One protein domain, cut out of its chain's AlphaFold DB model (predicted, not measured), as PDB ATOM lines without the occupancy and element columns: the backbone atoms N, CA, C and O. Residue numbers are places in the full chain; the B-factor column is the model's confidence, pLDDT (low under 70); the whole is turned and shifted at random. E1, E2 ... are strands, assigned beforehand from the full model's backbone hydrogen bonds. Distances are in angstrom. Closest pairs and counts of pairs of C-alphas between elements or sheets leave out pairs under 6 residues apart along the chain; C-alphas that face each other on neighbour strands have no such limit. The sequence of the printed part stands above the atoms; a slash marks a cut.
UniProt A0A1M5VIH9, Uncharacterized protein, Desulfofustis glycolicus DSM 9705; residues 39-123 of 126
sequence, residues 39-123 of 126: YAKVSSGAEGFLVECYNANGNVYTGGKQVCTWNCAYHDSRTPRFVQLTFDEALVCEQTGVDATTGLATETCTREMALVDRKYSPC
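Overview. This is residues 39 to 123 of the 126 residues of an uncharacterized protein of Desulfofustis glycolicus DSM 9705 (UniProt A0A1M5VIH9). A four-stranded, twisted sheet, E3, E4, E5 and E6, has the small hairpin E1 and E2 over part of one face, and the two long strands E5 and E6 run on past the other strands as a narrow two-stranded arm. This makes a small, partial sandwich with a long ribbon that ends in the turn at residues 99 to 104. The printed part has 85 residues with six named strands, E1 to E6 in chain order, and no named helix: the class is all strand. The large sheet has the order E3, E4, E5, E6 and the small one E1, E2, both antiparallel. The whole is loose, with a radius of gyration of the C-alphas of 17.0 A, and flat, spanning 57 by 32 by 17 A.

Arrangement. E5, residues 81 to 98, and E6, residues 105 to 122, form an antiparallel hairpin at 167 degrees; N 84 and O 119 are 2.9 A apart and N 92 and O 110 2.8 A, both within hydrogen-bond range. E5 bends by 65 degrees at residue 89 and E6 by 75 degrees at residue 108. E4, residues 65 to 73, is the antiparallel neighbour of E5 at 133 degrees, with N 68 and O 85 2.9 A apart. E3, residues 58 to 62, is antiparallel to E4 at 168 degrees, with N 60 and O 67 2.9 A apart. E3, E4, E5 and E6 make a meander, each strand the antiparallel neighbour of the one before; E3 and E6 are edge strands. E1, residues 39 to 43, and E2, residues 49 to 54, form a hairpin at 152 degrees, with N 42 and O 50 2.8 A apart. The two sheets form a sandwich, face to face, their best planes 27 degrees apart. The closest C-alphas of E2 and E6 are those of Phe 49 and Met 113, 5.5 A apart; those of E2 and E4 are Cys 53 and Cys 68, 6.3 A. E1 is apart from E3, E4 and E5.

Along the chain. E5 begins at C-alpha 81, (139.052, 219.998, 181.179), and is 44.3 A long; E6 is 44.0 A and ends at C-alpha 122, (135.891, 222.016, 184.395). E4 measures 21.8 A, E2 16.2 A, E3 13.2 A and E1 13.1 A. E1 begins at C-alpha 39, (153.868, 214.680, 177.264).

Size, cuts and confidence. The C-alphas farthest apart, those of Thr 101 and Cys 123, are 57.0 A apart. The printed part has no cut, and no link is long. Mean pLDDT of the printed part is 85.3; residues 43 to 48 are under 70.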
ATOM      1  N   TYR A  39     152.542 214.118 177.055       87.75
ATOM      2  CA  TYR A  39     153.868 214.680 177.264       87.75
ATOM      3  C   TYR A  39     154.927 213.577 177.301       87.75
ATOM      4  O   TYR A  39     154.619 212.427 177.622       87.75
ATOM      5  N   ALA A  40     156.171 213.930 176.999       86.94
ATOM      6  CA  ALA A  40     157.330 213.053 177.115       86.94
ATOM      7  C   ALA A  40     158.434 213.751 177.907       86.94
ATOM      8  O   ALA A  40     158.730 214.920 177.678       86.94
ATOM      9  N   LYS A  41     159.071 213.038 178.836       82.56
ATOM     10  CA  LYS A  41     160.296 213.539 179.466       82.56
ATOM     11  C   LYS A  41     161.423 213.474 178.435       82.56
ATOM     12  O   LYS A  41     161.664 212.412 177.866       82.56
ATOM     13  N   VAL A  42     162.116 214.583 178.216       80.31
ATOM     14  CA  VAL A  42     163.245 214.677 177.291       80.31
ATOM     15  C   VAL A  42     164.479 215.169 178.044       80.31
ATOM     16  O   VAL A  42     164.444 216.142 178.794       80.31
ATOM     17  N   SER A  43     165.600 214.473 177.876       69.94
ATOM     18  CA  SER A  43     166.881 214.962 178.389       69.94
ATOM     19  C   SER A  43     167.422 216.001 177.413       69.94
ATOM     20  O   SER A  43     167.621 215.683 176.240       69.94
ATOM     21  N   SER A  44     167.660 217.232 177.873       64.06
ATOM     22  CA  SER A  44     168.238 218.296 177.043       64.06
ATOM     23  C   SER A  44     169.726 218.498 177.340       64.06
ATOM     24  O   SER A  44     170.207 219.609 177.516       64.06
ATOM     25  N   GLY A  45     170.498 217.409 177.410       62.78
ATOM     26  CA  GLY A  45     171.960 217.484 177.522       62.78
ATOM     27  C   GLY A  45     172.446 218.470 178.599       62.78
ATOM     28  O   GLY A  45     172.179 218.278 179.781       62.78
ATOM     29  N   ALA A  46     173.172 219.515 178.188       57.53
ATOM     30  CA  ALA A  46     173.785 220.501 179.083       57.53
ATOM     31  C   ALA A  46     172.804 221.500 179.738       57.53
ATOM     32  O   ALA A  46     173.195 222.156 180.701       57.53
ATOM     33  N   GLU A  47     171.563 221.622 179.251       55.88
ATOM     34  CA  GLU A  47     170.592 222.631 179.720       55.88
ATOM     35  C   GLU A  47     169.553 222.084 180.717       55.88
ATOM     36  O   GLU A  47     168.671 222.815 181.163       55.88
ATOM     37  N   GLY A  48     169.696 220.822 181.135       65.00
ATOM     38  CA  GLY A  48     168.846 220.188 182.146       65.00
ATOM     39  C   GLY A  48     167.785 219.257 181.561       65.00
ATOM     40  O   GLY A  48     167.797 218.908 180.375       65.00
ATOM     41  N   PHE A  49     166.876 218.787 182.413       75.00
ATOM     42  CA  PHE A  49     165.770 217.922 182.001       75.00
ATOM     43  C   PHE A  49     164.580 218.782 181.583       75.00
ATOM     44  O   PHE A  49     164.168 219.678 182.315       75.00
ATOM     45  N   LEU A  50     164.005 218.492 180.419       83.75
ATOM     46  CA  LEU A  50     162.821 219.173 179.907       83.75
ATOM     47  C   LEU A  50     161.690 218.167 179.702       83.75
ATOM     48  O   LEU A  50     161.870 216.949 179.721       83.75
ATOM     49  N   VAL A  51     160.487 218.684 179.511       87.19
ATOM     50  CA  VAL A  51     159.314 217.903 179.138       87.19
ATOM     51  C   VAL A  51     158.794 218.423 177.807       87.19
ATOM     52  O   VAL A  51     158.540 219.607 177.630       87.19
ATOM     53  N   GLU A  52     158.627 217.547 176.832       88.81
ATOM     54  CA  GLU A  52     157.912 217.880 175.612       88.81
ATOM     55  C   GLU A  52     156.411 217.751 175.883       88.81
ATOM     56  O   GLU A  52     155.944 216.685 176.276       88.81
ATOM     57  N   CYS A  53     155.653 218.834 175.714       88.88
ATOM     58  CA  CYS A  53     154.220 218.882 176.005       88.88
ATOM     59  C   CYS A  53     153.421 219.000 174.710       88.88
ATOM     60  O   CYS A  53     153.229 220.089 174.169       88.88
ATOM     61  N   TYR A  54     152.974 217.857 174.198       86.00
ATOM     62  CA  TYR A  54     152.340 217.772 172.891       86.00
ATOM     63  C   TYR A  54     150.969 218.447 172.898       86.00
ATOM     64  O   TYR A  54     150.124 218.201 173.763       86.00
ATOM     65  N   ASN A  55     150.741 219.296 171.893       82.69
ATOM     66  CA  ASN A  55     149.496 220.044 171.704       82.69
ATOM     67  C   ASN A  55     149.071 220.889 172.922       82.69
ATOM     68  O   ASN A  55     147.885 221.184 173.082       82.69
ATOM     69  N   ALA A  56     150.016 221.254 173.794       87.56
ATOM     70  CA  ALA A  56     149.762 222.186 174.882       87.56
ATOM     71  C   ALA A  56     149.520 223.590 174.320       87.56
ATOM     72  O   ALA A  56     150.216 224.043 173.413       87.56
ATOM     73  N   ASN A  57     148.547 224.299 174.883       88.19
ATOM     74  CA  ASN A  57     148.297 225.708 174.588       88.19
ATOM     75  C   ASN A  57     149.369 226.621 175.195       88.19
ATOM     76  O   ASN A  57     149.578 227.722 174.698       88.19
ATOM     77  N   GLY A  58     150.028 226.180 176.268       86.00
ATOM     78  CA  GLY A  58     151.115 226.912 176.905       86.00
ATOM     79  C   GLY A  58     152.196 225.982 177.436       86.00
ATOM     80  O   GLY A  58     151.899 224.900 177.942       86.00
ATOM     81  N   ASN A  59     153.445 226.426 177.332       90.50
ATOM     82  CA  ASN A  59     154.611 225.761 177.894       90.50
ATOM     83  C   ASN A  59     155.580 226.829 178.421       90.50
ATOM     84  O   ASN A  59     156.102 227.622 177.639       90.50
ATOM     85  N   VAL A  60     155.785 226.875 179.737       91.12
ATOM     86  CA  VAL A  60     156.644 227.864 180.402       91.12
ATOM     87  C   VAL A  60     157.707 227.140 181.213       91.12
ATOM     88  O   VAL A  60     157.374 226.358 182.097       91.12
ATOM     89  N   TYR A  61     158.979 227.435 180.946       87.50
ATOM     90  CA  TYR A  61     160.114 226.947 181.726       87.50
ATOM     91  C   TYR A  61     160.737 228.094 182.526       87.50
ATOM     92  O   TYR A  61     161.054 229.150 181.976       87.50
ATOM     93  N   THR A  62     160.889 227.930 183.839       86.19
ATOM     94  CA  THR A  62     161.498 228.938 184.718       86.19
ATOM     95  C   THR A  62     162.130 228.272 185.936       86.19
ATOM     96  O   THR A  62     161.442 227.639 186.733       86.19
ATOM     97  N   GLY A  63     163.444 228.450 186.106       82.12
ATOM     98  CA  GLY A  63     164.167 228.025 187.310       82.12
ATOM     99  C   GLY A  63     164.083 226.524 187.606       82.12
ATOM    100  O   GLY A  63     163.796 226.162 188.743       82.12
ATOM    101  N   GLY A  64     164.271 225.663 186.598       81.50
ATOM    102  CA  GLY A  64     164.194 224.200 186.752       81.50
ATOM    103  C   GLY A  64     162.770 223.633 186.763       81.50
ATOM    104  O   GLY A  64     162.596 222.421 186.705       81.50
ATOM    105  N   LYS A  65     161.747 224.495 186.773       88.94
ATOM    106  CA  LYS A  65     160.338 224.100 186.711       88.94
ATOM    107  C   LYS A  65     159.784 224.316 185.317       88.94
ATOM    108  O   LYS A  65     160.058 225.340 184.691       88.94
ATOM    109  N   GLN A  66     158.938 223.401 184.869       91.44
ATOM    110  CA  GLN A  66     158.219 223.516 183.611       91.44
ATOM    111  C   GLN A  66     156.719 223.357 183.824       91.44
ATOM    112  O   GLN A  66     156.276 222.403 184.452       91.44
ATOM    113  N   VAL A  67     155.917 224.270 183.286       94.38
ATOM    114  CA  VAL A  67     154.456 224.228 183.376       94.38
ATOM    115  C   VAL A  67     153.875 224.076 181.983       94.38
ATOM    116  O   VAL A  67     154.115 224.915 181.117       94.38
ATOM    117  N   CYS A  68     153.073 223.034 181.791       92.62
ATOM    118  CA  CYS A  68     152.362 222.773 180.550       92.62
ATOM    119  C   CYS A  68     150.859 222.911 180.750       92.62
ATOM    120  O   CYS A  68     150.302 222.349 181.693       92.62
ATOM    121  N   THR A  69     150.213 223.643 179.849       93.06
ATOM    122  CA  THR A  69     148.811 224.044 179.966       93.06
ATOM    123  C   THR A  69     148.038 223.649 178.719       93.06
ATOM    124  O   THR A  69     148.424 224.009 177.610       93.06
ATOM    125  N   TRP A  70     146.907 222.976 178.907       90.38
ATOM    126  CA  TRP A  70     145.929 222.670 177.875       90.38
ATOM    127  C   TRP A  70     144.580 223.311 178.222       90.38
ATOM    128  O   TRP A  70     143.977 223.037 179.265       90.38
ATOM    129  N   ASN A  71     144.085 224.142 177.314       86.25
ATOM    130  CA  ASN A  71     142.767 224.748 177.361       86.25
ATOM    131  C   ASN A  71     141.768 223.751 176.778       86.25
ATOM    132  O   ASN A  71     141.770 223.500 175.578       86.25
ATOM    133  N   CYS A  72     140.898 223.192 177.620       85.62
ATOM    134  CA  CYS A  72     139.881 222.231 177.192       85.62
ATOM    135  C   CYS A  72     140.424 221.016 176.427       85.62
ATOM    136  O   CYS A  72     140.111 220.804 175.259       85.62
ATOM    137  N   ALA A  73     141.179 220.178 177.131       85.25
ATOM    138  CA  ALA A  73     141.710 218.915 176.641       85.25
ATOM    139  C   ALA A  73     141.075 217.712 177.341       85.25
ATOM    140  O   ALA A  73     140.571 217.809 178.464       85.25
ATOM    141  N   TYR A  74     141.145 216.554 176.693       83.25
ATOM    142  CA  TYR A  74     140.817 215.286 177.334       83.25
ATOM    143  C   TYR A  74     142.040 214.768 178.093       83.25
ATOM    144  O   TYR A  74     143.124 214.610 177.536       83.25
ATOM    145  N   HIS A  75     141.858 214.496 179.381       82.56
ATOM    146  CA  HIS A  75     142.860 213.863 180.236       82.56
ATOM    147  C   HIS A  75     142.184 212.723 180.987       82.56
ATOM    148  O   HIS A  75     141.313 212.979 181.824       82.56
ATOM    149  N   ASP A  76     142.532 211.481 180.637       77.62
ATOM    150  CA  ASP A  76     142.030 210.222 181.219       77.62
ATOM    151  C   ASP A  76     140.500 210.118 181.383       77.62
ATOM    152  O   ASP A  76     139.982 209.310 182.152       77.62
ATOM    153  N   SER A  77     139.736 210.960 180.689       70.56
ATOM    154  CA  SER A  77     138.296 211.092 180.879       70.56
ATOM    155  C   SER A  77     137.611 211.514 179.589       70.56
ATOM    156  O   SER A  77     138.220 212.104 178.701       70.56
ATOM    157  N   ARG A  78     136.310 211.219 179.496       76.44
ATOM    158  CA  ARG A  78     135.461 211.589 178.352       76.44
ATOM    159  C   ARG A  78     134.940 213.026 178.420       76.44
ATOM    160  O   ARG A  78     134.100 213.399 177.609       76.44
ATOM    161  N   THR A  79     135.376 213.816 179.399       83.25
ATOM    162  CA  THR A  79     134.927 215.198 179.586       83.25
ATOM    163  C   THR A  79     136.134 216.122 179.481       83.25
ATOM    164  O   THR A  79     137.100 215.906 180.215       83.25
ATOM    165  N   PRO A  80     136.096 217.141 178.609       83.31
ATOM    166  CA  PRO A  80     137.208 218.062 178.447       83.31
ATOM    167  C   PRO A  80     137.394 218.903 179.711       83.31
ATOM    168  O   PRO A  80     136.439 219.245 180.416       83.31
ATOM    169  N   ARG A  81     138.648 219.223 180.008       87.25
ATOM    170  CA  ARG A  81     139.052 219.998 181.179       87.25
ATOM    171  C   ARG A  81     140.133 220.985 180.791       87.25
ATOM    172  O   ARG A  81     140.926 220.739 179.889       87.25
ATOM    173  N   PHE A  82     140.201 222.086 181.520       89.94
ATOM    174  CA  PHE A  82     141.465 222.791 181.641       89.94
ATOM    175  C   PHE A  82     142.436 221.886 182.403       89.94
ATOM    176  O   PHE A  82     142.072 221.356 183.461       89.94
ATOM    177  N   VAL A  83     143.639 221.709 181.867       91.69
ATOM    178  CA  VAL A  83     144.688 220.891 182.479       91.69
ATOM    179  C   VAL A  83     145.967 221.698 182.551       91.69
ATOM    180  O   VAL A  83     146.418 222.229 181.544       91.69
ATOM    181  N   GLN A  84     146.569 221.754 183.730       94.88
ATOM    182  CA  GLN A  84     147.895 222.314 183.926       94.88
ATOM    183  C   GLN A  84     148.742 221.309 184.704       94.88
ATOM    184  O   GLN A  84     148.365 220.886 185.798       94.88
ATOM    185  N   LEU A  85     149.866 220.912 184.119       94.38
ATOM    186  CA  LEU A  85     150.826 219.980 184.697       94.38
ATOM    187  C   LEU A  85     152.116 220.736 185.000       94.38
ATOM    188  O   LEU A  85     152.654 221.405 184.119       94.38
ATOM    189  N   THR A  86     152.601 220.623 186.232       94.62
ATOM    190  CA  THR A  86     153.857 221.244 186.661       94.62
ATOM    191  C   THR A  86     154.898 220.164 186.878       94.62
ATOM    192  O   THR A  86     154.715 219.261 187.696       94.62
ATOM    193  N   PHE A  87     156.006 220.291 186.170       92.38
ATOM    194  CA  PHE A  87     157.179 219.455 186.283       92.38
ATOM    195  C   PHE A  87     158.284 220.218 187.001       92.38
ATOM    196  O   PHE A  87     158.428 221.429 186.825       92.38
ATOM    197  N   ASP A  88     159.038 219.512 187.825       90.94
ATOM    198  CA  ASP A  88     160.186 220.053 188.543       90.94
ATOM    199  C   ASP A  88     161.302 219.015 188.556       90.94
ATOM    200  O   ASP A  88     161.045 217.806 188.481       90.94
ATOM    201  N   GLU A  89     162.538 219.484 188.660       85.50
ATOM    202  CA  GLU A  89     163.677 218.598 188.819       85.50
ATOM    203  C   GLU A  89     163.609 217.912 190.184       85.50
ATOM    204  O   GLU A  89     163.640 218.548 191.239       85.50
ATOM    205  N   ALA A  90     163.549 216.585 190.164       81.81
ATOM    206  CA  ALA A  90     163.567 215.759 191.357       81.81
ATOM    207  C   ALA A  90     164.662 214.698 191.256       81.81
ATOM    208  O   ALA A  90     165.037 214.248 190.171       81.81
ATOM    209  N   LEU A  91     165.171 214.289 192.417       83.62
ATOM    210  CA  LEU A  91     166.012 213.106 192.524       83.62
ATOM    211  C   LEU A  91     165.086 211.883 192.552       83.62
ATOM    212  O   LEU A  91     164.287 211.739 193.476       83.62
ATOM    213  N   VAL A  92     165.177 211.026 191.541       80.25
ATOM    214  CA  VAL A  92     164.473 209.744 191.493       80.25
ATOM    215  C   VAL A  92     165.496 208.665 191.821       80.25
ATOM    216  O   VAL A  92     166.495 208.523 191.120       80.25
ATOM    217  N   CYS A  93     165.282 207.955 192.927       84.62
ATOM    218  CA  CYS A  93     166.142 206.861 193.362       84.62
ATOM    219  C   CYS A  93     165.443 205.535 193.090       84.62
ATOM    220  O   CYS A  93     164.315 205.322 193.535       84.62
ATOM    221  N   GLU A  94     166.120 204.651 192.370       85.75
ATOM    222  CA  GLU A  94     165.659 203.288 192.139       85.75
ATOM    223  C   GLU A  94     166.587 202.308 192.849       85.75
ATOM    224  O   GLU A  94     167.814 202.453 192.823       85.75
ATOM    225  N   GLN A  95     166.003 201.295 193.491       90.62
ATOM    226  CA  GLN A  95     166.777 200.224 194.101       90.62
ATOM    227  C   GLN A  95     167.434 199.394 192.996       90.62
ATOM    228  O   GLN A  95     166.763 198.733 192.206       90.62
ATOM    229  N   THR A  96     168.760 199.402 192.962       89.75
ATOM    230  CA  THR A  96     169.561 198.700 191.955       89.75
ATOM    231  C   THR A  96     170.104 197.368 192.445       89.75
ATOM    232  O   THR A  96     170.602 196.572 191.649       89.75
ATOM    233  N   GLY A  97     169.986 197.086 193.742       89.62
ATOM    234  CA  GLY A  97     170.441 195.826 194.302       89.62
ATOM    235  C   GLY A  97     170.392 195.773 195.819       89.62
ATOM    236  O   GLY A  97     169.660 196.513 196.484       89.62
ATOM    237  N   VAL A  98     171.174 194.839 196.349       88.81
ATOM    238  CA  VAL A  98     171.434 194.662 197.774       88.81
ATOM    239  C   VAL A  98     172.934 194.462 197.923       88.81
ATOM    240  O   VAL A  98     173.525 193.618 197.248       88.81
ATOM    241  N   ASP A  99     173.554 195.252 198.788       88.06
ATOM    242  CA  ASP A  99     174.969 195.139 199.095       88.06
ATOM    243  C   ASP A  99     175.230 193.797 199.797       88.06
ATOM    244  O   ASP A  99     174.656 193.496 200.845       88.06
ATOM    245  N   ALA A 100     176.103 192.974 199.214       86.00
ATOM    246  CA  ALA A 100     176.356 191.613 199.688       86.00
ATOM    247  C   ALA A 100     177.067 191.546 201.054       86.00
ATOM    248  O   ALA A 100     177.089 190.488 201.679       86.00
ATOM    249  N   THR A 101     177.651 192.653 201.517       89.38
ATOM    250  CA  THR A 101     178.433 192.722 202.760       89.38
ATOM    251  C   THR A 101     177.579 193.208 203.927       89.38
ATOM    252  O   THR A 101     177.714 192.729 205.049       89.38
ATOM    253  N   THR A 102     176.699 194.171 203.664       89.06
ATOM    254  CA  THR A 102     175.870 194.850 204.668       89.06
ATOM    255  C   THR A 102     174.415 194.388 204.652       89.06
ATOM    256  O   THR A 102     173.698 194.615 205.623       89.06
ATOM    257  N   GLY A 103     173.965 193.739 203.572       88.12
ATOM    258  CA  GLY A 103     172.576 193.316 203.383       88.12
ATOM    259  C   GLY A 103     171.600 194.474 203.155       88.12
ATOM    260  O   GLY A 103     170.389 194.259 203.171       88.12
ATOM    261  N   LEU A 104     172.102 195.697 202.967       89.88
ATOM    262  CA  LEU A 104     171.287 196.888 202.744       89.88
ATOM    263  C   LEU A 104     170.952 197.051 201.263       89.88
ATOM    264  O   LEU A 104     171.748 196.708 200.390       89.88
ATOM    265  N   ALA A 105     169.774 197.604 200.980       87.19
ATOM    266  CA  ALA A 105     169.398 197.991 199.628       87.19
ATOM    267  C   ALA A 105     170.386 199.035 199.083       87.19
ATOM    268  O   ALA A 105     170.696 200.016 199.759       87.19
ATOM    269  N   THR A 106     170.876 198.820 197.864       88.44
ATOM    270  CA  THR A 106     171.636 199.830 197.125       88.44
ATOM    271  C   THR A 106     170.688 200.578 196.208       88.44
ATOM    272  O   THR A 106     169.904 199.957 195.488       88.44
ATOM    273  N   GLU A 107     170.780 201.902 196.210       92.06
ATOM    274  CA  GLU A 107     169.966 202.768 195.365       92.06
ATOM    275  C   GLU A 107     170.864 203.570 194.427       92.06
ATOM    276  O   GLU A 107     171.927 204.055 194.821       92.06
ATOM    277  N   THR A 108     170.423 203.719 193.182       88.25
ATOM    278  CA  THR A 108     171.010 204.669 192.239       88.25
ATOM    279  C   THR A 108     170.021 205.800 192.048       88.25
ATOM    280  O   THR A 108     168.867 205.566 191.700       88.25
ATOM    281  N   CYS A 109     170.483 207.027 192.269       83.31
ATOM    282  CA  CYS A 109     169.659 208.214 192.123       83.31
ATOM    283  C   CYS A 109     170.039 208.991 190.864       83.31
ATOM    284  O   CYS A 109     171.192 209.397 190.697       83.31
ATOM    285  N   THR A 110     169.059 209.245 190.004       82.25
ATOM    286  CA  THR A 110     169.173 210.115 188.833       82.25
ATOM    287  C   THR A 110     168.340 211.371 189.054       82.25
ATOM    288  O   THR A 110     167.251 211.330 189.627       82.25
ATOM    289  N   ARG A 111     168.859 212.531 188.635       80.88
ATOM    290  CA  ARG A 111     167.994 213.707 188.485       80.88
ATOM    291  C   ARG A 111     167.130 213.492 187.263       80.88
ATOM    292  O   ARG A 111     167.646 213.066 186.238       80.88
ATOM    293  N   GLU A 112     165.853 213.808 187.379       82.31
ATOM    294  CA  GLU A 112     164.912 213.787 186.269       82.31
ATOM    295  C   GLU A 112     163.849 214.865 186.459       82.31
ATOM    296  O   GLU A 112     163.565 215.289 187.580       82.31
ATOM    297  N   MET A 113     163.187 215.253 185.368       86.00
ATOM    298  CA  MET A 113     161.918 215.968 185.470       86.00
ATOM    299  C   MET A 113     160.842 215.031 186.025       86.00
ATOM    300  O   MET A 113     160.552 213.976 185.451       86.00
ATOM    301  N   ALA A 114     160.218 215.421 187.130       87.56
ATOM    302  CA  ALA A 114     159.103 214.713 187.740       87.56
ATOM    303  C   ALA A 114     157.844 215.579 187.699       87.56
ATOM    304  O   ALA A 114     157.903 216.791 187.873       87.56
ATOM    305  N   LEU A 115     156.687 214.953 187.480       90.06
ATOM    306  CA  LEU A 115     155.396 215.628 187.593       90.06
ATOM    307  C   LEU A 115     155.088 215.857 189.077       90.06
ATOM    308  O   LEU A 115     154.783 214.896 189.784       90.06
ATOM    309  N   VAL A 116     155.163 217.106 189.532       92.12
ATOM    310  CA  VAL A 116     155.030 217.472 190.952       92.12
ATOM    311  C   VAL A 116     153.676 218.077 191.307       92.12
ATOM    312  O   VAL A 116     153.266 217.993 192.460       92.12
ATOM    313  N   ASP A 117     152.964 218.656 190.338       93.56
ATOM    314  CA  ASP A 117     151.631 219.213 190.567       93.56
ATOM    315  C   ASP A 117     150.714 219.042 189.350       93.56
ATOM    316  O   ASP A 117     151.159 218.987 188.198       93.56
ATOM    317  N   ARG A 118     149.412 218.915 189.624       94.50
ATOM    318  CA  ARG A 118     148.360 218.697 188.629       94.50
ATOM    319  C   ARG A 118     147.144 219.531 188.990       94.50
ATOM    320  O   ARG A 118     146.476 219.275 189.990       94.50
ATOM    321  N   LYS A 119     146.784 220.460 188.113       93.69
ATOM    322  CA  LYS A 119     145.569 221.256 188.240       93.69
ATOM    323  C   LYS A 119     144.591 220.895 187.133       93.69
ATOM    324  O   LYS A 119     144.910 220.958 185.949       93.69
ATOM    325  N   TYR A 120     143.369 220.576 187.547       91.44
ATOM    326  CA  TYR A 120     142.248 220.315 186.656       91.44
ATOM    327  C   TYR A 120     141.120 221.280 186.972       91.44
ATOM    328  O   TYR A 120     140.803 221.523 188.137       91.44
ATOM    329  N   SER A 121     140.471 221.816 185.948       89.12
ATOM    330  CA  SER A 121     139.250 222.599 186.136       89.12
ATOM    331  C   SER A 121     138.231 222.243 185.060       89.12
ATOM    332  O   SER A 121     138.627 221.966 183.923       89.12
ATOM    333  N   PRO A 122     136.927 222.196 185.397       86.94
ATOM    334  CA  PRO A 122     135.891 222.016 184.395       86.94
ATOM    335  C   PRO A 122     136.043 223.070 183.309       86.94
ATOM    336  O   PRO A 122     136.370 224.224 183.589       86.94
ATOM    337  N   CYS A 123     135.787 222.674 182.076       83.12
ATOM    338  CA  CYS A 123     135.719 223.613 180.984       83.12
ATOM    339  C   CYS A 123     134.527 223.259 180.096       83.12
ATOM    340  O   CYS A 123     134.041 222.126 180.104       83.12
TER     341      CYS A 123